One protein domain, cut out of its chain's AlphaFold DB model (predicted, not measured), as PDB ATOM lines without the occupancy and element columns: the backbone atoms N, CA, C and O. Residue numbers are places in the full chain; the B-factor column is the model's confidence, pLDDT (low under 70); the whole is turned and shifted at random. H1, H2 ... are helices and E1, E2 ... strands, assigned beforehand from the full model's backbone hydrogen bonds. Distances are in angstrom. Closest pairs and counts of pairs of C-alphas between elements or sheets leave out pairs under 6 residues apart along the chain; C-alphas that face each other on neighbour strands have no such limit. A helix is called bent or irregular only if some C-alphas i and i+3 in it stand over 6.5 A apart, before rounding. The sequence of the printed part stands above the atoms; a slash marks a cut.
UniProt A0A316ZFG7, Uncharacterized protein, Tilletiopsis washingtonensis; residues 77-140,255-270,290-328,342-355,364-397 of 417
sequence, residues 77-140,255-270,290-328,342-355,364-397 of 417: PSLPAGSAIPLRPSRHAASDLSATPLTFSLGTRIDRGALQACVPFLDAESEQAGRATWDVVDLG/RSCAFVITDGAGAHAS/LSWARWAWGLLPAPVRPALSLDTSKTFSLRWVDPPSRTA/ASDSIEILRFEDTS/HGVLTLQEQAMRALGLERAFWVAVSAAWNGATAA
ATOM      1  N   PRO A  77      50.952  -2.068 258.942       66.81
ATOM      2  CA  PRO A  77      49.504  -2.278 258.882       66.81
ATOM      3  C   PRO A  77      48.866  -1.611 257.654       66.81
ATOM      4  O   PRO A  77      47.743  -1.938 257.293       66.81
ATOM      5  N   SER A  78      49.580  -0.678 257.021       56.34
ATOM      6  CA  SER A  78      49.167  -0.020 255.785       56.34
ATOM      7  C   SER A  78      49.593  -0.773 254.518       56.34
ATOM      8  O   SER A  78      49.208  -0.373 253.425       56.34
ATOM      9  N   LEU A  79      50.387  -1.842 254.641       64.19
ATOM     10  CA  LEU A  79      50.630  -2.765 253.536       64.19
ATOM     11  C   LEU A  79      49.512  -3.827 253.497       64.19
ATOM     12  O   LEU A  79      48.954  -4.147 254.550       64.19
ATOM     13  N   PRO A  80      49.193  -4.410 252.322       68.12
ATOM     14  CA  PRO A  80      48.214  -5.492 252.224       68.12
ATOM     15  C   PRO A  80      48.494  -6.611 253.234       68.12
ATOM     16  O   PRO A  80      49.652  -6.982 253.456       68.12
ATOM     17  N   ALA A  81      47.447  -7.159 253.851       68.31
ATOM     18  CA  ALA A  81      47.596  -8.209 254.853       68.31
ATOM     19  C   ALA A  81      48.402  -9.396 254.293       68.31
ATOM     20  O   ALA A  81      48.159  -9.863 253.184       68.31
ATOM     21  N   GLY A  82      49.393  -9.865 255.055       70.44
ATOM     22  CA  GLY A  82      50.288 -10.950 254.638       70.44
ATOM     23  C   GLY A  82      51.462 -10.519 253.753       70.44
ATOM     24  O   GLY A  82      52.381 -11.313 253.558       70.44
ATOM     25  N   SER A  83      51.500  -9.269 253.283       69.62
ATOM     26  CA  SER A  83      52.670  -8.755 252.572       69.62
ATOM     27  C   SER A  83      53.790  -8.376 253.545       69.62
ATOM     28  O   SER A  83      53.581  -7.839 254.637       69.62
ATOM     29  N   ALA A  84      55.012  -8.715 253.158       77.56
ATOM     30  CA  ALA A  84      56.223  -8.380 253.879       77.56
ATOM     31  C   ALA A  84      57.284  -8.078 252.832       77.56
ATOM     32  O   ALA A  84      57.607  -8.948 252.025       77.56
ATOM     33  N   ILE A  85      57.811  -6.859 252.831       78.06
ATOM     34  CA  ILE A  85      58.813  -6.455 251.848       78.06
ATOM     35  C   ILE A  85      60.174  -6.944 252.363       78.06
ATOM     36  O   ILE A  85      60.613  -6.471 253.415       78.06
ATOM     37  N   PRO A  86      60.816  -7.930 251.707       78.19
ATOM     38  CA  PRO A  86      62.117  -8.410 252.140       78.19
ATOM     39  C   PRO A  86      63.160  -7.332 251.855       78.19
ATOM     40  O   PRO A  86      63.332  -6.908 250.714       78.19
ATOM     41  N   LEU A  87      63.864  -6.919 252.898       80.12
ATOM     42  CA  LEU A  87      65.029  -6.064 252.796       80.12
ATOM     43  C   LEU A  87      66.252  -6.964 252.645       80.12
ATOM     44  O   LEU A  87      66.503  -7.856 253.462       80.12
ATOM     45  N   ARG A  88      66.987  -6.758 251.559       78.75
ATOM     46  CA  ARG A  88      68.210  -7.484 251.228       78.75
ATOM     47  C   ARG A  88      69.397  -6.531 251.292       78.75
ATOM     48  O   ARG A  88      69.242  -5.369 250.911       78.75
ATOM     49  N   PRO A  89      70.582  -7.016 251.698       71.06
ATOM     50  CA  PRO A  89      71.823  -6.300 251.457       71.06
ATOM     51  C   PRO A  89      71.932  -5.959 249.968       71.06
ATOM     52  O   PRO A  89      71.813  -6.842 249.113       71.06
ATOM     53  N   SER A  90      72.109  -4.680 249.662       67.75
ATOM     54  CA  SER A  90      72.318  -4.199 248.308       67.75
ATOM     55  C   SER A  90      73.596  -4.813 247.756       67.75
ATOM     56  O   SER A  90      74.654  -4.709 248.375       67.75
ATOM     57  N   ARG A  91      73.522  -5.411 246.564       68.00
ATOM     58  CA  ARG A  91      74.734  -5.783 245.815       68.00
ATOM     59  C   ARG A  91      75.508  -4.545 245.357       68.00
ATOM     60  O   ARG A  91      76.702  -4.640 245.116       68.00
ATOM     61  N   HIS A  92      74.833  -3.398 245.267       61.72
ATOM     62  CA  HIS A  92      75.403  -2.123 244.827       61.72
ATOM     63  C   HIS A  92      76.023  -1.322 245.973       61.72
ATOM     64  O   HIS A  92      76.678  -0.318 245.743       61.72
ATOM     65  N   ALA A  93      75.873  -1.768 247.219       56.41
ATOM     66  CA  ALA A  93      76.531  -1.109 248.340       56.41
ATOM     67  C   ALA A  93      78.042  -1.338 248.394       56.41
ATOM     68  O   ALA A  93      78.736  -0.647 249.125       56.41
ATOM     69  N   ALA A  94      78.569  -2.289 247.618       57.34
ATOM     70  CA  ALA A  94      80.014  -2.435 247.490       57.34
ATOM     71  C   ALA A  94      80.665  -1.179 246.880       57.34
ATOM     72  O   ALA A  94      81.814  -0.890 247.197       57.34
ATOM     73  N   SER A  95      79.934  -0.432 246.043       60.50
ATOM     74  CA  SER A  95      80.406   0.818 245.439       60.50
ATOM     75  C   SER A  95      80.028   2.075 246.229       60.50
ATOM     76  O   SER A  95      80.608   3.125 245.982       60.50
ATOM     77  N   ASP A  96      79.088   1.991 247.176       53.38
ATOM     78  CA  ASP A  96      78.602   3.134 247.959       53.38
ATOM     79  C   ASP A  96      78.716   2.846 249.463       53.38
ATOM     80  O   ASP A  96      77.878   2.166 250.057       53.38
ATOM     81  N   LEU A  97      79.770   3.389 250.080       53.88
ATOM     82  CA  LEU A  97      80.058   3.251 251.514       53.88
ATOM     83  C   LEU A  97      79.103   4.058 252.414       53.88
ATOM     84  O   LEU A  97      79.122   3.878 253.633       53.88
ATOM     85  N   SER A  98      78.302   4.961 251.845       48.66
ATOM     86  CA  SER A  98      77.367   5.824 252.578       48.66
ATOM     87  C   SER A  98      75.932   5.291 252.571       48.66
ATOM     88  O   SER A  98      75.157   5.584 253.484       48.66
ATOM     89  N   ALA A  99      75.578   4.468 251.581       53.16
ATOM     90  CA  ALA A  99      74.285   3.816 251.520       53.16
ATOM     91  C   ALA A  99      74.153   2.799 252.659       53.16
ATOM     92  O   ALA A  99      74.872   1.799 252.724       53.16
ATOM     93  N   THR A 100      73.161   2.995 253.532       57.84
ATOM     94  CA  THR A 100      72.636   1.866 254.304       57.84
ATOM     95  C   THR A 100      72.105   0.864 253.282       57.84
ATOM     96  O   THR A 100      71.197   1.176 252.524       57.84
ATOM     97  N   PRO A 101      72.677  -0.340 253.164       61.69
ATOM     98  CA  PRO A 101      72.551  -1.124 251.945       61.69
ATOM     99  C   PRO A 101      71.259  -1.934 251.953       61.69
ATOM    100  O   PRO A 101      71.290  -3.144 251.761       61.69
ATOM    101  N   LEU A 102      70.118  -1.327 252.259       78.31
ATOM    102  CA  LEU A 102      68.846  -2.027 252.293       78.31
ATOM    103  C   LEU A 102      68.140  -1.804 250.964       78.31
ATOM    104  O   LEU A 102      67.714  -0.705 250.621       78.31
ATOM    105  N   THR A 103      68.044  -2.894 250.211       83.56
ATOM    106  CA  THR A 103      67.292  -2.958 248.965       83.56
ATOM    107  C   THR A 103      66.026  -3.754 249.147       83.56
ATOM    108  O   THR A 103      65.993  -4.719 249.911       83.56
ATOM    109  N   PHE A 104      64.996  -3.404 248.394       87.50
ATOM    110  CA  PHE A 104      63.866  -4.293 248.188       87.50
ATOM    111  C   PHE A 104      63.415  -4.271 246.740       87.50
ATOM    112  O   PHE A 104      63.645  -3.314 246.012       87.50
ATOM    113  N   SER A 105      62.760  -5.349 246.327       88.25
ATOM    114  CA  SER A 105      62.176  -5.471 244.999       88.25
ATOM    115  C   SER A 105      60.658  -5.515 245.090       88.25
ATOM    116  O   SER A 105      60.118  -6.224 245.945       88.25
ATOM    117  N   LEU A 106      59.975  -4.824 244.183       88.62
ATOM    118  CA  LEU A 106      58.523  -4.856 244.059       88.62
ATOM    119  C   LEU A 106      58.127  -5.201 242.624       88.62
ATOM    120  O   LEU A 106      58.618  -4.591 241.682       88.62
ATOM    121  N   GLY A 107      57.220  -6.161 242.457       89.75
ATOM    122  CA  GLY A 107      56.608  -6.437 241.160       89.75
ATOM    123  C   GLY A 107      55.483  -5.445 240.883       89.75
ATOM    124  O   GLY A 107      54.431  -5.549 241.513       89.75
ATOM    125  N   THR A 108      55.673  -4.510 239.955       89.88
ATOM    126  CA  THR A 108      54.652  -3.514 239.586       89.88
ATOM    127  C   THR A 108      54.451  -3.436 238.079       89.88
ATOM    128  O   THR A 108      55.257  -3.928 237.291       89.88
ATOM    129  N   ARG A 109      53.332  -2.849 237.652       90.38
ATOM    130  CA  ARG A 109      53.127  -2.508 236.242       90.38
ATOM    131  C   ARG A 109      53.698  -1.121 236.011       90.38
ATOM    132  O   ARG A 109      53.282  -0.180 236.676       90.38
ATOM    133  N   ILE A 110      54.636  -1.024 235.077       90.44
ATOM    134  CA  ILE A 110      55.305   0.235 234.769       90.44
ATOM    135  C   ILE A 110      54.530   0.942 233.660       90.44
ATOM    136  O   ILE A 110      54.420   0.417 232.551       90.44
ATOM    137  N   ASP A 111      54.013   2.130 233.954       90.25
ATOM    138  CA  ASP A 111      53.488   3.047 232.950       90.25
ATOM    139  C   ASP A 111      54.655   3.787 232.288       90.25
ATOM    140  O   ASP A 111      55.273   4.689 232.860       90.25
ATOM    141  N   ARG A 112      54.965   3.387 231.052       88.50
ATOM    142  CA  ARG A 112      56.043   3.990 230.265       88.50
ATOM    143  C   ARG A 112      55.778   5.452 229.915       88.50
ATOM    144  O   ARG A 112      56.742   6.202 229.805       88.50
ATOM    145  N   GLY A 113      54.519   5.862 229.754       86.75
ATOM    146  CA  GLY A 113      54.179   7.251 229.440       86.75
ATOM    147  C   GLY A 113      54.496   8.170 230.616       86.75
ATOM    148  O   GLY A 113      55.187   9.178 230.459       86.75
ATOM    149  N   ALA A 114      54.078   7.773 231.821       87.12
ATOM    150  CA  ALA A 114      54.440   8.481 233.046       87.12
ATOM    151  C   ALA A 114      55.955   8.432 233.320       87.12
ATOM    152  O   ALA A 114      56.529   9.438 233.736       87.12
ATOM    153  N   LEU A 115      56.628   7.310 233.021       89.25
ATOM    154  CA  LEU A 115      58.086   7.209 233.142       89.25
ATOM    155  C   LEU A 115      58.806   8.202 232.221       89.25
ATOM    156  O   LEU A 115      59.695   8.915 232.676       89.25
ATOM    157  N   GLN A 116      58.397   8.298 230.953       87.38
ATOM    158  CA  GLN A 116      58.957   9.257 229.994       87.38
ATOM    159  C   GLN A 116      58.758  10.705 230.450       87.38
ATOM    160  O   GLN A 116      59.666  11.517 230.300       87.38
ATOM    161  N   ALA A 117      57.623  11.018 231.078       85.56
ATOM    162  CA  ALA A 117      57.388  12.335 231.663       85.56
ATOM    163  C   ALA A 117      58.315  12.648 232.855       85.56
ATOM    164  O   ALA A 117      58.534  13.820 233.146       85.56
ATOM    165  N   CYS A 118      58.882  11.639 233.532       82.31
ATOM    166  CA  CYS A 118      59.857  11.833 234.617       82.31
ATOM    167  C   CYS A 118      61.254  12.186 234.105       82.31
ATOM    168  O   CYS A 118      61.995  12.883 234.795       82.31
ATOM    169  N   VAL A 119      61.622  11.680 232.922       82.75
ATOM    170  CA  VAL A 119      62.990  11.746 232.383       82.75
ATOM    171  C   VAL A 119      63.549  13.172 232.362       82.75
ATOM    172  O   VAL A 119      64.643  13.348 232.891       82.75
ATOM    173  N   PRO A 120      62.825  14.203 231.881       79.44
ATOM    174  CA  PRO A 120      63.357  15.563 231.855       79.44
ATOM    175  C   PRO A 120      63.652  16.134 233.246       79.44
ATOM    176  O   PRO A 120      64.558  16.946 233.397       79.44
ATOM    177  N   PHE A 121      62.896  15.729 234.270       71.88
ATOM    178  CA  PHE A 121      63.081  16.236 235.633       71.88
ATOM    179  C   PHE A 121      64.320  15.655 236.301       71.88
ATOM    180  O   PHE A 121      64.962  16.340 237.084       71.88
ATOM    181  N   LEU A 122      64.646  14.411 235.968       70.25
ATOM    182  CA  LEU A 122      65.813  13.702 236.475       70.25
ATOM    183  C   LEU A 122      67.114  14.238 235.870       70.25
ATOM    184  O   LEU A 122      68.115  14.335 236.568       70.25
ATOM    185  N   ASP A 123      67.089  14.631 234.595       66.12
ATOM    186  CA  ASP A 123      68.256  15.242 233.945       66.12
ATOM    187  C   ASP A 123      68.453  16.702 234.391       66.12
ATOM    188  O   ASP A 123      69.575  17.198 234.453       66.12
ATOM    189  N   ALA A 124      67.364  17.386 234.763       59.94
ATOM    190  CA  ALA A 124      67.382  18.778 235.210       59.94
ATOM    191  C   ALA A 124      67.744  18.972 236.697       59.94
ATOM    192  O   ALA A 124      67.959  20.114 237.117       59.94
ATOM    193  N   GLU A 125      67.827  17.905 237.503       52.19
ATOM    194  CA  GLU A 125      68.145  18.003 238.940       52.19
ATOM    195  C   GLU A 125      69.530  18.595 239.233       52.19
ATOM    196  O   GLU A 125      69.756  19.071 240.343       52.19
ATOM    197  N   SER A 126      70.435  18.648 238.249       52.16
ATOM    198  CA  SER A 126      71.757  19.247 238.451       52.16
ATOM    199  C   SER A 126      71.747  20.788 238.462       52.16
ATOM    200  O   SER A 126      72.608  21.379 239.103       52.16
ATOM    201  N   GLU A 127      70.755  21.462 237.854       47.47
ATOM    202  CA  GLU A 127      70.728  22.944 237.811       47.47
ATOM    203  C   GLU A 127      69.349  23.602 238.034       47.47
ATOM    204  O   GLU A 127      69.284  24.787 238.365       47.47
ATOM    205  N   GLN A 128      68.223  22.885 237.896       48.28
ATOM    206  CA  GLN A 128      66.870  23.481 237.881       48.28
ATOM    207  C   GLN A 128      65.853  22.757 238.779       48.28
ATOM    208  O   GLN A 128      64.649  22.740 238.496       48.28
ATOM    209  N   ALA A 129      66.310  22.235 239.921       50.84
ATOM    210  CA  ALA A 129      65.501  21.533 240.931       50.84
ATOM    211  C   ALA A 129      64.234  22.285 241.421       50.84
ATOM    212  O   ALA A 129      63.375  21.698 242.074       50.84
ATOM    213  N   GLY A 130      64.054  23.566 241.079       51.97
ATOM    214  CA  GLY A 130      62.865  24.353 241.417       51.97
ATOM    215  C   GLY A 130      61.596  24.082 240.590       51.97
ATOM    216  O   GLY A 130      60.550  24.626 240.942       51.97
ATOM    217  N   ARG A 131      61.640  23.297 239.496       54.31
ATOM    218  CA  ARG A 131      60.470  23.105 238.597       54.31
ATOM    219  C   ARG A 131      59.856  21.709 238.546       54.31
ATOM    220  O   ARG A 131      58.771  21.570 237.983       54.31
ATOM    221  N   ALA A 132      60.496  20.690 239.111       61.94
ATOM    222  CA  ALA A 132      59.845  19.393 239.257       61.94
ATOM    223  C   ALA A 132      58.684  19.514 240.255       61.94
ATOM    224  O   ALA A 132      58.841  20.101 241.326       61.94
ATOM    225  N   THR A 133      57.507  18.991 239.894       71.06
ATOM    226  CA  THR A 133      56.337  18.970 240.782       71.06
ATOM    227  C   THR A 133      56.571  17.949 241.889       71.06
ATOM    228  O   THR A 133      56.120  16.805 241.823       71.06
ATOM    229  N   TRP A 134      57.330  18.356 242.895       80.44
ATOM    230  CA  TRP A 134      57.469  17.634 244.143       80.44
ATOM    231  C   TRP A 134      56.245  17.914 245.006       80.44
ATOM    232  O   TRP A 134      55.912  19.073 245.269       80.44
ATOM    233  N   ASP A 135      55.567  16.858 245.445       81.75
ATOM    234  CA  ASP A 135      54.507  16.997 246.437       81.75
ATOM    235  C   ASP A 135      55.139  16.933 247.828       81.75
ATOM    236  O   ASP A 135      55.792  15.948 248.188       81.75
ATOM    237  N   VAL A 136      54.972  18.012 248.586       83.88
ATOM    238  CA  VAL A 136      55.563  18.189 249.909       83.88
ATOM    239  C   VAL A 136      54.506  17.893 250.966       83.88
ATOM    240  O   VAL A 136      53.528  18.628 251.124       83.88
ATOM    241  N   VAL A 137      54.718  16.824 251.729       81.81
ATOM    242  CA  VAL A 137      53.861  16.419 252.846       81.81
ATOM    243  C   VAL A 137      54.534  16.786 254.159       81.81
ATOM    244  O   VAL A 137      55.482  16.134 254.595       81.81
ATOM    245  N   ASP A 138      54.021  17.823 254.817       79.25
ATOM    246  CA  ASP A 138      54.430  18.179 256.176       79.25
ATOM    247  C   ASP A 138      53.772  17.205 257.169       79.25
ATOM    248  O   ASP A 138      52.560  17.244 257.395       79.25
ATOM    249  N   LEU A 139      54.569  16.302 257.750       72.88
ATOM    250  CA  LEU A 139      54.093  15.297 258.711       72.88
ATOM    251  C   LEU A 139      53.986  15.848 260.144       72.88
ATOM    252  O   LEU A 139      53.598  15.119 261.060       72.88
ATOM    253  N   GLY A 140      54.343  17.117 260.367       65.88
ATOM    254  CA  GLY A 140      54.530  17.680 261.700       65.88
ATOM    255  C   GLY A 140      53.535  18.760 262.105       65.88
ATOM    256  O   GLY A 140      53.309  18.935 263.306       65.88
ATOM    257  N   ARG A 255      56.600  -6.098 236.215       89.06
ATOM    258  CA  ARG A 255      58.062  -6.057 236.191       89.06
ATOM    259  C   ARG A 255      58.591  -5.874 237.604       89.06
ATOM    260  O   ARG A 255      58.013  -5.146 238.405       89.06
ATOM    261  N   SER A 256      59.695  -6.548 237.907       90.50
ATOM    262  CA  SER A 256      60.388  -6.372 239.180       90.50
ATOM    263  C   SER A 256      61.171  -5.062 239.155       90.50
ATOM    264  O   SER A 256      62.115  -4.936 238.385       90.50
ATOM    265  N   CYS A 257      60.791  -4.114 240.003       91.94
ATOM    266  CA  CYS A 257      61.495  -2.855 240.231       91.94
ATOM    267  C   CYS A 257      62.348  -2.985 241.494       91.94
ATOM    268  O   CYS A 257      61.853  -3.484 242.509       91.94
ATOM    269  N   ALA A 258      63.609  -2.561 241.443       91.00
ATOM    270  CA  ALA A 258      64.517  -2.585 242.584       91.00
ATOM    271  C   ALA A 258      64.633  -1.191 243.207       91.00
ATOM    272  O   ALA A 258      64.816  -0.200 242.507       91.00
ATOM    273  N   PHE A 259      64.548  -1.116 244.529       90.81
ATOM    274  CA  PHE A 259      64.661   0.127 245.277       90.81
ATOM    275  C   PHE A 259      65.811   0.034 246.264       90.81
ATOM    276  O   PHE A 259      65.954  -0.985 246.943       90.81
ATOM    277  N   VAL A 260      66.598   1.100 246.354       88.75
ATOM    278  CA  VAL A 260      67.655   1.294 247.349       88.75
ATOM    279  C   VAL A 260      67.196   2.376 248.315       88.75
ATOM    280  O   VAL A 260      66.695   3.418 247.892       88.75
ATOM    281  N   ILE A 261      67.364   2.121 249.608       86.62
ATOM    282  CA  ILE A 261      67.155   3.117 250.656       86.62
ATOM    283  C   ILE A 261      68.517   3.702 251.011       86.62
ATOM    284  O   ILE A 261      69.441   2.951 251.298       86.62
ATOM    285  N   THR A 262      68.646   5.020 250.980       85.00
ATOM    286  CA  THR A 262      69.875   5.748 251.311       85.00
ATOM    287  C   THR A 262      69.644   6.608 252.547       85.00
ATOM    288  O   THR A 262      68.606   7.253 252.670       85.00
ATOM    289  N   ASP A 263      70.589   6.582 253.490       81.94
ATOM    290  CA  ASP A 263      70.531   7.396 254.714       81.94
ATOM    291  C   ASP A 263      71.039   8.824 254.430       81.94
ATOM    292  O   ASP A 263      71.792   9.053 253.474       81.94
ATOM    293  N   GLY A 264      70.613   9.774 255.257       65.62
ATOM    294  CA  GLY A 264      70.769  11.224 255.127       65.62
ATOM    295  C   GLY A 264      72.111  11.764 254.661       65.62
ATOM    296  O   GLY A 264      72.155  12.654 253.807       65.62
ATOM    297  N   ALA A 265      73.204  11.206 255.177       57.66
ATOM    298  CA  ALA A 265      74.560  11.600 254.811       57.66
ATOM    299  C   ALA A 265      74.837  11.502 253.298       57.66
ATOM    300  O   ALA A 265      75.641  12.276 252.780       57.66
ATOM    301  N   GLY A 266      74.168  10.588 252.582       52.50
ATOM    302  CA  GLY A 266      74.273  10.445 251.126       52.50
ATOM    303  C   GLY A 266      73.208  11.216 250.334       52.50
ATOM    304  O   GLY A 266      73.397  11.470 249.147       52.50
ATOM    305  N   ALA A 267      72.102  11.623 250.967       47.81
ATOM    306  CA  ALA A 267      70.948  12.216 250.282       47.81
ATOM    307  C   ALA A 267      71.183  13.660 249.794       47.81
ATOM    308  O   ALA A 267      70.562  14.088 248.827       47.81
ATOM    309  N   HIS A 268      72.086  14.413 250.432       49.19
ATOM    310  CA  HIS A 268      72.368  15.813 250.075       49.19
ATOM    311  C   HIS A 268      73.503  15.998 249.062       49.19
ATOM    312  O   HIS A 268      73.779  17.120 248.640       49.19
ATOM    313  N   ALA A 269      74.183  14.924 248.668       46.50
ATOM    314  CA  ALA A 269      75.346  15.021 247.806       46.50
ATOM    315  C   ALA A 269      74.932  14.903 246.329       46.50
ATOM    316  O   ALA A 269      75.154  13.889 245.675       46.50
ATOM    317  N   SER A 270      74.375  15.981 245.774       42.69
ATOM    318  CA  SER A 270      74.186  16.150 244.323       42.69
ATOM    319  C   SER A 270      75.509  16.241 243.533       42.69
ATOM    320  O   SER A 270      75.491  16.358 242.314       42.69
ATOM    321  N   LEU A 290      71.621   6.416 268.136       48.44
ATOM    322  CA  LEU A 290      71.746   5.752 266.845       48.44
ATOM    323  C   LEU A 290      70.428   5.855 266.059       48.44
ATOM    324  O   LEU A 290      69.359   5.607 266.627       48.44
ATOM    325  N   SER A 291      70.498   6.187 264.760       51.91
ATOM    326  CA  SER A 291      69.337   6.091 263.865       51.91
ATOM    327  C   SER A 291      68.727   4.688 263.968       51.91
ATOM    328  O   SER A 291      69.401   3.709 264.298       51.91
ATOM    329  N   TRP A 292      67.423   4.546 263.747       54.41
ATOM    330  CA  TRP A 292      66.769   3.247 263.928       54.41
ATOM    331  C   TRP A 292      67.363   2.178 262.987       54.41
ATOM    332  O   TRP A 292      67.436   1.010 263.369       54.41
ATOM    333  N   ALA A 293      67.837   2.578 261.798       54.66
ATOM    334  CA  ALA A 293      68.533   1.702 260.864       54.66
ATOM    335  C   ALA A 293      69.790   1.131 261.529       54.66
ATOM    336  O   ALA A 293      70.050  -0.062 261.420       54.66
ATOM    337  N   ARG A 294      70.485   1.941 262.338       61.53
ATOM    338  CA  ARG A 294      71.641   1.554 263.161       61.53
ATOM    339  C   ARG A 294      71.258   0.742 264.399       61.53
ATOM    340  O   ARG A 294      72.032  -0.125 264.791       61.53
ATOM    341  N   TRP A 295      70.071   0.940 264.982       56.94
ATOM    342  CA  TRP A 295      69.529   0.022 265.998       56.94
ATOM    343  C   TRP A 295      69.253  -1.363 265.402       56.94
ATOM    344  O   TRP A 295      69.729  -2.361 265.938       56.94
ATOM    345  N   ALA A 296      68.567  -1.431 264.257       57.72
ATOM    346  CA  ALA A 296      68.324  -2.679 263.536       57.72
ATOM    347  C   ALA A 296      69.643  -3.327 263.073       57.72
ATOM    348  O   ALA A 296      69.801  -4.543 263.152       57.72
ATOM    349  N   TRP A 297      70.628  -2.515 262.687       62.88
ATOM    350  CA  TRP A 297      71.995  -2.948 262.396       62.88
ATOM    351  C   TRP A 297      72.721  -3.510 263.618       62.88
ATOM    352  O   TRP A 297      73.433  -4.508 263.530       62.88
ATOM    353  N   GLY A 298      72.500  -2.897 264.781       55.59
ATOM    354  CA  GLY A 298      72.985  -3.353 266.076       55.59
ATOM    355  C   GLY A 298      72.415  -4.707 266.503       55.59
ATOM    356  O   GLY A 298      72.993  -5.340 267.386       55.59
ATOM    357  N   LEU A 299      71.341  -5.182 265.864       54.06
ATOM    358  CA  LEU A 299      70.804  -6.531 266.063       54.06
ATOM    359  C   LEU A 299      71.496  -7.590 265.190       54.06
ATOM    360  O   LEU A 299      71.426  -8.774 265.514       54.06
ATOM    361  N   LEU A 300      72.180  -7.203 264.106       54.03
ATOM    362  CA  LEU A 300      72.940  -8.149 263.280       54.03
ATOM    363  C   LEU A 300      74.219  -8.583 264.014       54.03
ATOM    364  O   LEU A 300      74.773  -7.791 264.767       54.03
ATOM    365  N   PRO A 301      74.753  -9.798 263.838       64.38
ATOM    366  CA  PRO A 301      76.043 -10.165 264.422       64.38
ATOM    367  C   PRO A 301      77.180  -9.284 263.877       64.38
ATOM    368  O   PRO A 301      77.201  -8.981 262.686       64.38
ATOM    369  N   ALA A 302      78.145  -8.905 264.725       57.31
ATOM    370  CA  ALA A 302      79.287  -8.056 264.349       57.31
ATOM    371  C   ALA A 302      80.028  -8.471 263.053       57.31
ATOM    372  O   ALA A 302      80.367  -7.572 262.286       57.31
ATOM    373  N   PRO A 303      80.212  -9.773 262.729       65.31
ATOM    374  CA  PRO A 303      80.865 -10.196 261.483       65.31
ATOM    375  C   PRO A 303      80.118  -9.808 260.200       65.31
ATOM    376  O   PRO A 303      80.682  -9.895 259.116       65.31
ATOM    377  N   VAL A 304      78.838  -9.434 260.303       55.50
ATOM    378  CA  VAL A 304      77.945  -9.164 259.164       55.50
ATOM    379  C   VAL A 304      77.514  -7.694 259.110       55.50
ATOM    380  O   VAL A 304      76.643  -7.345 258.318       55.50
ATOM    381  N   ARG A 305      78.092  -6.829 259.958       59.50
ATOM    382  CA  ARG A 305      77.792  -5.390 260.011       59.50
ATOM    383  C   ARG A 305      78.793  -4.599 259.158       59.50
ATOM    384  O   ARG A 305      79.914  -4.383 259.614       59.50
ATOM    385  N   PRO A 306      78.415  -4.109 257.968       50.00
ATOM    386  CA  PRO A 306      79.161  -3.045 257.302       50.00
ATOM    387  C   PRO A 306      79.309  -1.802 258.198       50.00
ATOM    388  O   PRO A 306      78.451  -1.526 259.043       50.00
ATOM    389  N   ALA A 307      80.404  -1.060 258.030       48.28
ATOM    390  CA  ALA A 307      80.647   0.177 258.764       48.28
ATOM    391  C   ALA A 307      79.653   1.258 258.305       48.28
ATOM    392  O   ALA A 307      79.686   1.668 257.154       48.28
ATOM    393  N   LEU A 308      78.762   1.708 259.194       53.09
ATOM    394  CA  LEU A 308      77.836   2.814 258.924       53.09
ATOM    395  C   LEU A 308      78.341   4.093 259.596       53.09
ATOM    396  O   LEU A 308      78.592   4.089 260.809       53.09
ATOM    397  N   SER A 309      78.433   5.189 258.843       46.69
ATOM    398  CA  SER A 309      78.771   6.525 259.352       46.69
ATOM    399  C   SER A 309      77.800   6.971 260.455       46.69
ATOM    400  O   SER A 309      76.638   6.557 260.494       46.69
ATOM    401  N   LEU A 310      78.308   7.746 261.426       50.75
ATOM    402  CA  LEU A 310      77.569   8.252 262.589       50.75
ATOM    403  C   LEU A 310      76.588   9.367 262.244       50.75
ATOM    404  O   LEU A 310      76.714  10.464 262.760       50.75
ATOM    405  N   ASP A 311      75.587   9.062 261.418       54.66
ATOM    406  CA  ASP A 311      74.494   9.996 261.171       54.66
ATOM    407  C   ASP A 311      73.414   9.878 262.259       54.66
ATOM    408  O   ASP A 311      72.970   8.786 262.644       54.66
ATOM    409  N   THR A 312      73.068  11.030 262.824       59.62
ATOM    410  CA  THR A 312      72.005  11.219 263.819       59.62
ATOM    411  C   THR A 312      70.719  11.742 263.195       59.62
ATOM    412  O   THR A 312      69.688  11.762 263.870       59.62
ATOM    413  N   SER A 313      70.768  12.193 261.941       69.81
ATOM    414  CA  SER A 313      69.575  12.599 261.214       69.81
ATOM    415  C   SER A 313      68.742  11.362 260.864       69.81
ATOM    416  O   SER A 313      69.270  10.284 260.600       69.81
ATOM    417  N   LYS A 314      67.412  11.470 260.942       79.31
ATOM    418  CA  LYS A 314      66.503  10.417 260.446       79.31
ATOM    419  C   LYS A 314      66.099  10.681 259.000       79.31
ATOM    420  O   LYS A 314      65.031  10.240 258.578       79.31
ATOM    421  N   THR A 315      66.887  11.472 258.284       86.56
ATOM    422  CA  THR A 315      66.636  11.789 256.886       86.56
ATOM    423  C   THR A 315      66.955  10.538 256.065       86.56
ATOM    424  O   THR A 315      67.885   9.798 256.367       86.56
ATOM    425  N   PHE A 316      66.147  10.234 255.061       88.75
ATOM    426  CA  PHE A 316      66.441   9.130 254.152       88.75
ATOM    427  C   PHE A 316      65.815   9.400 252.797       88.75
ATOM    428  O   PHE A 316      64.826  10.129 252.683       88.75
ATOM    429  N   SER A 317      66.356   8.758 251.779       90.62
ATOM    430  CA  SER A 317      65.790   8.758 250.443       90.62
ATOM    431  C   SER A 317      65.603   7.346 249.918       90.62
ATOM    432  O   SER A 317      66.232   6.388 250.367       90.62
ATOM    433  N   LEU A 318      64.658   7.206 248.999       91.38
ATOM    434  CA  LEU A 318      64.337   5.964 248.326       91.38
ATOM    435  C   LEU A 318      64.514   6.168 246.828       91.38
ATOM    436  O   LEU A 318      63.787   6.952 246.210       91.38
ATOM    437  N   ARG A 319      65.451   5.423 246.249       91.56
ATOM    438  CA  ARG A 319      65.798   5.511 244.832       91.56
ATOM    439  C   ARG A 319      65.396   4.234 244.110       91.56
ATOM    440  O   ARG A 319      65.686   3.137 244.583       91.56
ATOM    441  N   TRP A 320      64.727   4.363 242.973       92.38
ATOM    442  CA  TRP A 320      64.504   3.263 242.041       92.38
ATOM    443  C   TRP A 320      65.713   3.119 241.133       92.38
ATOM    444  O   TRP A 320      66.109   4.075 240.473       92.38
ATOM    445  N   VAL A 321      66.300   1.928 241.148       90.31
ATOM    446  CA  VAL A 321      67.493   1.570 240.382       90.31
ATOM    447  C   VAL A 321      67.096   0.776 239.144       90.31
ATOM    448  O   VAL A 321      66.147  -0.015 239.194       90.31
ATOM    449  N   ASP A 322      67.828   1.004 238.056       88.06
ATOM    450  CA  ASP A 322      67.618   0.391 236.745       88.06
ATOM    451  C   ASP A 322      66.164   0.550 236.251       88.06
ATOM    452  O   ASP A 322      65.490  -0.441 235.921       88.06
ATOM    453  N   PRO A 323      65.603   1.779 236.230       89.38
ATOM    454  CA  PRO A 323      64.319   2.001 235.581       89.38
ATOM    455  C   PRO A 323      64.441   1.568 234.112       89.38
ATOM    456  O   PRO A 323      65.473   1.812 233.493       89.38
ATOM    457  N   PRO A 324      63.424   0.912 233.518       87.56
ATOM    458  CA  PRO A 324      63.530   0.365 232.173       87.56
ATOM    459  C   PRO A 324      63.862   1.475 231.178       87.56
ATOM    460  O   PRO A 324      63.015   2.294 230.826       87.56
ATOM    461  N   SER A 325      65.130   1.442 230.786       69.38
ATOM    462  CA  SER A 325      65.843   2.187 229.768       69.38
ATOM    463  C   SER A 325      65.118   3.398 229.190       69.38
ATOM    464  O   SER A 325      64.386   3.319 228.203       69.38
ATOM    465  N   ARG A 326      65.541   4.543 229.728       62.12
ATOM    466  CA  ARG A 326      65.774   5.822 229.032       62.12
ATOM    467  C   ARG A 326      66.616   5.681 227.743       62.12
ATOM    468  O   ARG A 326      66.679   6.602 226.941       62.12
ATOM    469  N   THR A 327      67.252   4.527 227.545       51.78
ATOM    470  CA  THR A 327      68.386   4.254 226.652       51.78
ATOM    471  C   THR A 327      68.048   3.537 225.341       51.78
ATOM    472  O   THR A 327      68.903   2.874 224.767       51.78
ATOM    473  N   ALA A 328      66.839   3.684 224.791       54.62
ATOM    474  CA  ALA A 328      66.603   3.200 223.421       54.62
ATOM    475  C   ALA A 328      67.264   4.084 222.338       54.62
ATOM    476  O   ALA A 328      67.328   3.668 221.184       54.62
ATOM    477  N   ALA A 342      75.701   6.369 239.083       58.53
ATOM    478  CA  ALA A 342      74.595   6.779 239.959       58.53
ATOM    479  C   ALA A 342      73.472   7.560 239.230       58.53
ATOM    480  O   ALA A 342      72.365   7.708 239.756       58.53
ATOM    481  N   SER A 343      73.758   8.020 238.008       64.44
ATOM    482  CA  SER A 343      72.867   8.677 237.054       64.44
ATOM    483  C   SER A 343      71.664   7.839 236.609       64.44
ATOM    484  O   SER A 343      70.689   8.423 236.137       64.44
ATOM    485  N   ASP A 344      71.683   6.511 236.767       81.50
ATOM    486  CA  ASP A 344      70.562   5.654 236.336       81.50
ATOM    487  C   ASP A 344      69.574   5.316 237.465       81.50
ATOM    488  O   ASP A 344      68.915   4.278 237.470       81.50
ATOM    489  N   SER A 345      69.471   6.193 238.468       87.75
ATOM    490  CA  SER A 345      68.540   6.016 239.583       87.75
ATOM    491  C   SER A 345      67.602   7.206 239.769       87.75
ATOM    492  O   SER A 345      68.000   8.363 239.647       87.75
ATOM    493  N   ILE A 346      66.345   6.910 240.100       89.75
ATOM    494  CA  ILE A 346      65.244   7.873 240.239       89.75
ATOM    495  C   ILE A 346      64.900   8.027 241.720       89.75
ATOM    496  O   ILE A 346      64.441   7.063 242.331       89.75
ATOM    497  N   GLU A 347      65.095   9.209 242.314       90.81
ATOM    498  CA  GLU A 347      64.636   9.484 243.685       90.81
ATOM    499  C   GLU A 347      63.106   9.614 243.719       90.81
ATOM    500  O   GLU A 347      62.533  10.589 243.248       90.81
ATOM    501  N   ILE A 348      62.427   8.627 244.302       92.62
ATOM    502  CA  ILE A 348      60.957   8.597 244.363       92.62
ATOM    503  C   ILE A 348      60.443   9.333 245.588       92.62
ATOM    504  O   ILE A 348      59.375   9.949 245.566       92.62
ATOM    505  N   LEU A 349      61.164   9.190 246.693       93.25
ATOM    506  CA  LEU A 349      60.729   9.644 247.996       93.25
ATOM    507  C   LEU A 349      61.937  10.103 248.783       93.25
ATOM    508  O   LEU A 349      62.920   9.373 248.891       93.25
ATOM    509  N   ARG A 350      61.808  11.269 249.401       92.56
ATOM    510  CA  ARG A 350      62.767  11.798 250.358       92.56
ATOM    511  C   ARG A 350      62.040  12.180 251.628       92.56
ATOM    512  O   ARG A 350      60.998  12.826 251.582       92.56
ATOM    513  N   PHE A 351      62.560  11.766 252.767       91.38
ATOM    514  CA  PHE A 351      62.110  12.241 254.061       91.38
ATOM    515  C   PHE A 351      63.232  13.054 254.686       91.38
ATOM    516  O   PHE A 351      64.331  12.548 254.896       91.38
ATOM    517  N   GLU A 352      62.937  14.307 254.992       90.31
ATOM    518  CA  GLU A 352      63.841  15.208 255.682       90.31
ATOM    519  C   GLU A 352      63.389  15.356 257.132       90.31
ATOM    520  O   GLU A 352      62.315  15.897 257.409       90.31
ATOM    521  N   ASP A 353      64.194  14.855 258.069       88.06
ATOM    522  CA  ASP A 353      63.961  15.057 259.492       88.06
ATOM    523  C   ASP A 353      64.177  16.532 259.844       88.06
ATOM    524  O   ASP A 353      65.276  17.069 259.726       88.06
ATOM    525  N   THR A 354      63.106  17.188 260.277       85.81
ATOM    526  CA  THR A 354      63.135  18.557 260.804       85.81
ATOM    527  C   THR A 354      63.020  18.570 262.321       85.81
ATOM    528  O   THR A 354      63.027  19.643 262.933       85.81
ATOM    529  N   SER A 355      62.923  17.394 262.959       77.88
ATOM    530  CA  SER A 355      63.067  17.318 264.402       77.88
ATOM    531  C   SER A 355      64.515  17.637 264.748       77.88
ATOM    532  O   SER A 355      65.437  16.892 264.438       77.88
ATOM    533  N   HIS A 364      59.415  14.795 263.502       83.56
ATOM    534  CA  HIS A 364      58.818  15.796 262.631       83.56
ATOM    535  C   HIS A 364      59.666  15.849 261.375       83.56
ATOM    536  O   HIS A 364      60.885  15.834 261.461       83.56
ATOM    537  N   GLY A 365      59.037  15.874 260.213       88.06
ATOM    538  CA  GLY A 365      59.791  15.895 258.978       88.06
ATOM    539  C   GLY A 365      58.938  16.245 257.784       88.06
ATOM    540  O   GLY A 365      57.704  16.264 257.851       88.06
ATOM    541  N   VAL A 366      59.642  16.543 256.709       90.69
ATOM    542  CA  VAL A 366      59.076  16.854 255.409       90.69
ATOM    543  C   VAL A 366      59.241  15.619 254.544       90.69
ATOM    544  O   VAL A 366      60.351  15.140 254.346       90.69
ATOM    545  N   LEU A 367      58.130  15.068 254.067       91.44
ATOM    546  CA  LEU A 367      58.141  13.967 253.117       91.44
ATOM    547  C   LEU A 367      57.892  14.524 251.719       91.44
ATOM    548  O   LEU A 367      56.792  14.982 251.418       91.44
ATOM    549  N   THR A 368      58.904  14.453 250.874       92.75
ATOM    550  CA  THR A 368      58.873  14.891 249.484       92.75
ATOM    551  C   THR A 368      58.678  13.669 248.590       92.75
ATOM    552  O   THR A 368      59.385  12.671 248.730       92.75
ATOM    553  N   LEU A 369      57.691  13.720 247.695       92.75
ATOM    554  CA  LEU A 369      57.343  12.615 246.798       92.75
ATOM    555  C   LEU A 369      57.422  13.055 245.334       92.75
ATOM    556  O   LEU A 369      56.840  14.079 244.961       92.75
ATOM    557  N   GLN A 370      58.078  12.251 244.498       91.94
ATOM    558  CA  GLN A 370      58.129  12.464 243.054       91.94
ATOM    559  C   GLN A 370      56.876  11.868 242.404       91.94
ATOM    560  O   GLN A 370      56.810  10.675 242.094       91.94
ATOM    561  N   GLU A 371      55.850  12.694 242.194       90.56
ATOM    562  CA  GLU A 371      54.531  12.217 241.761       90.56
ATOM    563  C   GLU A 371      54.567  11.446 240.440       90.56
ATOM    564  O   GLU A 371      53.928  10.400 240.309       90.56
ATOM    565  N   GLN A 372      55.359  11.918 239.479       89.44
ATOM    566  CA  GLN A 372      55.460  11.266 238.178       89.44
ATOM    567  C   GLN A 372      56.102   9.877 238.285       89.44
ATOM    568  O   GLN A 372      55.618   8.943 237.648       89.44
ATOM    569  N   ALA A 373      57.113   9.693 239.140       90.75
ATOM    570  CA  ALA A 373      57.740   8.384 239.318       90.75
ATOM    571  C   ALA A 373      56.815   7.408 240.054       90.75
ATOM    572  O   ALA A 373      56.746   6.229 239.707       90.75
ATOM    573  N   MET A 374      56.025   7.899 241.016       92.00
ATOM    574  CA  MET A 374      54.983   7.087 241.652       92.00
ATOM    575  C   MET A 374      53.928   6.626 240.634       92.00
ATOM    576  O   MET A 374      53.561   5.447 240.626       92.00
ATOM    577  N   ARG A 375      53.485   7.528 239.741       90.50
ATOM    578  CA  ARG A 375      52.565   7.201 238.636       90.50
ATOM    579  C   ARG A 375      53.188   6.208 237.659       90.50
ATOM    580  O   ARG A 375      52.525   5.243 237.292       90.50
ATOM    581  N   ALA A 376      54.462   6.387 237.310       91.44
ATOM    582  CA  ALA A 376      55.213   5.462 236.466       91.44
ATOM    583  C   ALA A 376      55.258   4.048 237.049       91.44
ATOM    584  O   ALA A 376      55.196   3.077 236.306       91.44
ATOM    585  N   LEU A 377      55.306   3.910 238.373       91.94
ATOM    586  CA  LEU A 377      55.277   2.612 239.049       91.94
ATOM    587  C   LEU A 377      53.867   2.037 239.226       91.94
ATOM    588  O   LEU A 377      53.736   0.907 239.699       91.94
ATOM    589  N   GLY A 378      52.824   2.800 238.885       90.00
ATOM    590  CA  GLY A 378      51.432   2.407 239.081       90.00
ATOM    591  C   GLY A 378      51.064   2.209 240.553       90.00
ATOM    592  O   GLY A 378      50.153   1.438 240.855       90.00
ATOM    593  N   LEU A 379      51.792   2.852 241.473       87.88
ATOM    594  CA  LEU A 379      51.558   2.746 242.911       87.88
ATOM    595  C   LEU A 379      50.938   4.027 243.452       87.88
ATOM    596  O   LEU A 379      51.360   5.138 243.137       87.88
ATOM    597  N   GLU A 380      49.956   3.858 244.330       89.94
ATOM    598  CA  GLU A 380      49.275   4.978 244.961       89.94
ATOM    599  C   GLU A 380      50.179   5.708 245.960       89.94
ATOM    600  O   GLU A 380      50.996   5.112 246.663       89.94
ATOM    601  N   ARG A 381      49.952   7.014 246.118       90.00
ATOM    602  CA  ARG A 381      50.614   7.846 247.136       90.00
ATOM    603  C   ARG A 381      50.531   7.243 248.544       90.00
ATOM    604  O   ARG A 381      51.493   7.317 249.304       90.00
ATOM    605  N   ALA A 382      49.395   6.635 248.890       87.25
ATOM    606  CA  ALA A 382      49.176   6.021 250.198       87.25
ATOM    607  C   ALA A 382      50.192   4.907 250.504       87.25
ATOM    608  O   ALA A 382      50.645   4.792 251.642       87.25
ATOM    609  N   PHE A 383      50.601   4.138 249.489       87.88
ATOM    610  CA  PHE A 383      51.632   3.112 249.627       87.88
ATOM    611  C   PHE A 383      52.983   3.729 250.011       87.88
ATOM    612  O   PHE A 383      53.626   3.280 250.957       87.88
ATOM    613  N   TRP A 384      53.398   4.802 249.340       88.62
ATOM    614  CA  TRP A 384      54.686   5.450 249.598       88.62
ATOM    615  C   TRP A 384      54.752   6.125 250.968       88.62
ATOM    616  O   TRP A 384      55.751   6.010 251.679       88.62
ATOM    617  N   VAL A 385      53.649   6.741 251.395       87.69
ATOM    618  CA  VAL A 385      53.503   7.265 252.761       87.69
ATOM    619  C   VAL A 385      53.554   6.132 253.795       87.69
ATOM    620  O   VAL A 385      54.165   6.277 254.853       87.69
ATOM    621  N   ALA A 386      52.957   4.976 253.500       83.31
ATOM    622  CA  ALA A 386      53.033   3.803 254.365       83.31
ATOM    623  C   ALA A 386      54.455   3.238 254.481       83.31
ATOM    624  O   ALA A 386      54.861   2.842 255.578       83.31
ATOM    625  N   VAL A 387      55.205   3.208 253.376       84.44
ATOM    626  CA  VAL A 387      56.618   2.805 253.351       84.44
ATOM    627  C   VAL A 387      57.452   3.761 254.206       84.44
ATOM    628  O   VAL A 387      58.206   3.294 255.062       84.44
ATOM    629  N   SER A 388      57.270   5.078 254.057       85.75
ATOM    630  CA  SER A 388      58.031   6.056 254.847       85.75
ATOM    631  C   SER A 388      57.689   6.014 256.336       85.75
ATOM    632  O   SER A 388      58.579   6.083 257.183       85.75
ATOM    633  N   ALA A 389      56.413   5.833 256.682       81.38
ATOM    634  CA  ALA A 389      55.988   5.700 258.070       81.38
ATOM    635  C   ALA A 389      56.515   4.413 258.711       81.38
ATOM    636  O   ALA A 389      56.956   4.439 259.862       81.38
ATOM    637  N   ALA A 390      56.512   3.302 257.965       76.94
ATOM    638  CA  ALA A 390      57.095   2.049 258.424       76.94
ATOM    639  C   ALA A 390      58.587   2.223 258.721       76.94
ATOM    640  O   ALA A 390      59.022   1.844 259.811       76.94
ATOM    641  N   TRP A 391      59.325   2.848 257.792       77.25
ATOM    642  CA  TRP A 391      60.745   3.183 257.941       77.25
ATOM    643  C   TRP A 391      60.973   4.021 259.206       77.25
ATOM    644  O   TRP A 391      61.699   3.613 260.100       77.25
ATOM    645  N   ASN A 392      60.237   5.115 259.387       73.88
ATOM    646  CA  ASN A 392      60.368   5.982 260.563       73.88
ATOM    647  C   ASN A 392      59.894   5.365 261.894       73.88
ATOM    648  O   ASN A 392      59.947   6.034 262.932       73.88
ATOM    649  N   GLY A 393      59.378   4.130 261.889       68.94
ATOM    650  CA  GLY A 393      58.754   3.511 263.059       68.94
ATOM    651  C   GLY A 393      57.519   4.277 263.550       68.94
ATOM    652  O   GLY A 393      57.067   4.072 264.680       68.94
ATOM    653  N   ALA A 394      56.971   5.169 262.720       63.50
ATOM    654  CA  ALA A 394      55.786   5.935 263.044       63.50
ATOM    655  C   ALA A 394      54.585   4.989 263.017       63.50
ATOM    656  O   ALA A 394      54.303   4.315 262.025       63.50
ATOM    657  N   THR A 395      53.858   4.909 264.128       53.66
ATOM    658  CA  THR A 395      52.617   4.142 264.176       53.66
ATOM    659  C   THR A 395      51.618   4.736 263.185       53.66
ATOM    660  O   THR A 395      51.330   5.930 263.226       53.66
ATOM    661  N   ALA A 396      51.036   3.892 262.322       47.59
ATOM    662  CA  ALA A 396      50.012   4.283 261.344       47.59
ATOM    663  C   ALA A 396      48.814   5.038 261.961       47.59
ATOM    664  O   ALA A 396      48.109   5.745 261.251       47.59
ATOM    665  N   ALA A 397      48.635   4.954 263.286       42.28
ATOM    666  CA  ALA A 397      47.712   5.779 264.064       42.28
ATOM    667  C   ALA A 397      47.887   7.297 263.839       42.28
ATOM    668  O   ALA A 397      46.931   8.039 264.031       42.28
TER     669      ALA A 397
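This is residues 77 to 140, 255 to 270, 290 to 328, 342 to 355 and 364 to 397 of the 417 residues of an uncharacterized protein of Tilletiopsis washingtonensis (UniProt A0A316ZFG7). A strongly twisted sheet of seven strands curls round the helix H6, with H5 beside the strands at one end of H6 and the long helix H2 packed on H5. The short helix H4 is off the sheet, and residues 299 to 304 after it stick out. The sheet's order is E1, E2, E4, E5, E6, E7, E3, antiparallel throughout. The printed part has 167 residues, with named elements in the order E1, H1, E2, H2, E3, E4, H3, H4, E5, E6, E7, H5, H6, a mixed class of six helices and seven strands. It is compact, with a radius of gyration of the C-alphas of 15.8 A and spans of 45 by 38 by 33 A.

Begin in the sheet with E4, residues 255 to 263, which runs 26.1 A from C-alpha 255 at (58.062, -6.057, 236.191). On one side of it find E2, residues 102 to 108, 19.1 A long, then E1, residues 85 to 89. On the other side come E5, residues 316 to 321, E6, residues 345 to 353, 22.3 A long, E7, residues 365 to 370, and E3, residues 134 to 138. E6 bends by 61 degrees at residue 348. Among the helices, H2, residues 112 to 126, is 23.4 A long and only just irregular: C-alphas 123 and 126 are 7.0 A apart. H1 is residues 91 to 94, H3 264 to 267, H4 292 to 298 and H5 371 to 376. H6, residues 381 to 391, ends at C-alpha 391 at (60.745, 3.183, 257.941).

Look between E4 and E5 for N 260 and O 319, 2.8 A apart, and between E5 and E6 for N 318 and O 349, also 2.8 A. At the edge strands, N 88 of E1 is 2.8 A from O 103 of E2, and N 137 of E3 is 2.8 A from O 367 of E7. H5 and H6 are on the same face of the sheet, which makes two layers, one of strands and one of helices on one face of it. The closest C-alphas of H6 and E6 are Ser 388 and Phe 351, 7.5 A. H2 touches H5 with residues 112 to 118 alone, closest at the C-alphas of Ala 114 and Ala 376, 4.6 A, at a steep tilt of 44 degrees, opposite ways. H3 lies over E5 at a height over the sheet of 7.7 A; H1 only grazes the sheet. In H4, H5 and H6 every O i to N i+4 pair is within hydrogen-bond range, in H2 8 of 11; H1 and H3 are too short for such a pair.

The C-alphas of Gly 113 and Ala 302, 45.6 A apart, are the two farthest apart. Four cuts leave C-alpha gaps of 35.0 A from 140 to 255, 24.9 A from 270 to 290, 18.7 A from 328 to 342 and 4.8 A from 355 to 364. The link from H4 to E5 is long, with 17 residues. The mean pLDDT of the printed part is 73.6; 71 residues are under 70, among them 290 to 313.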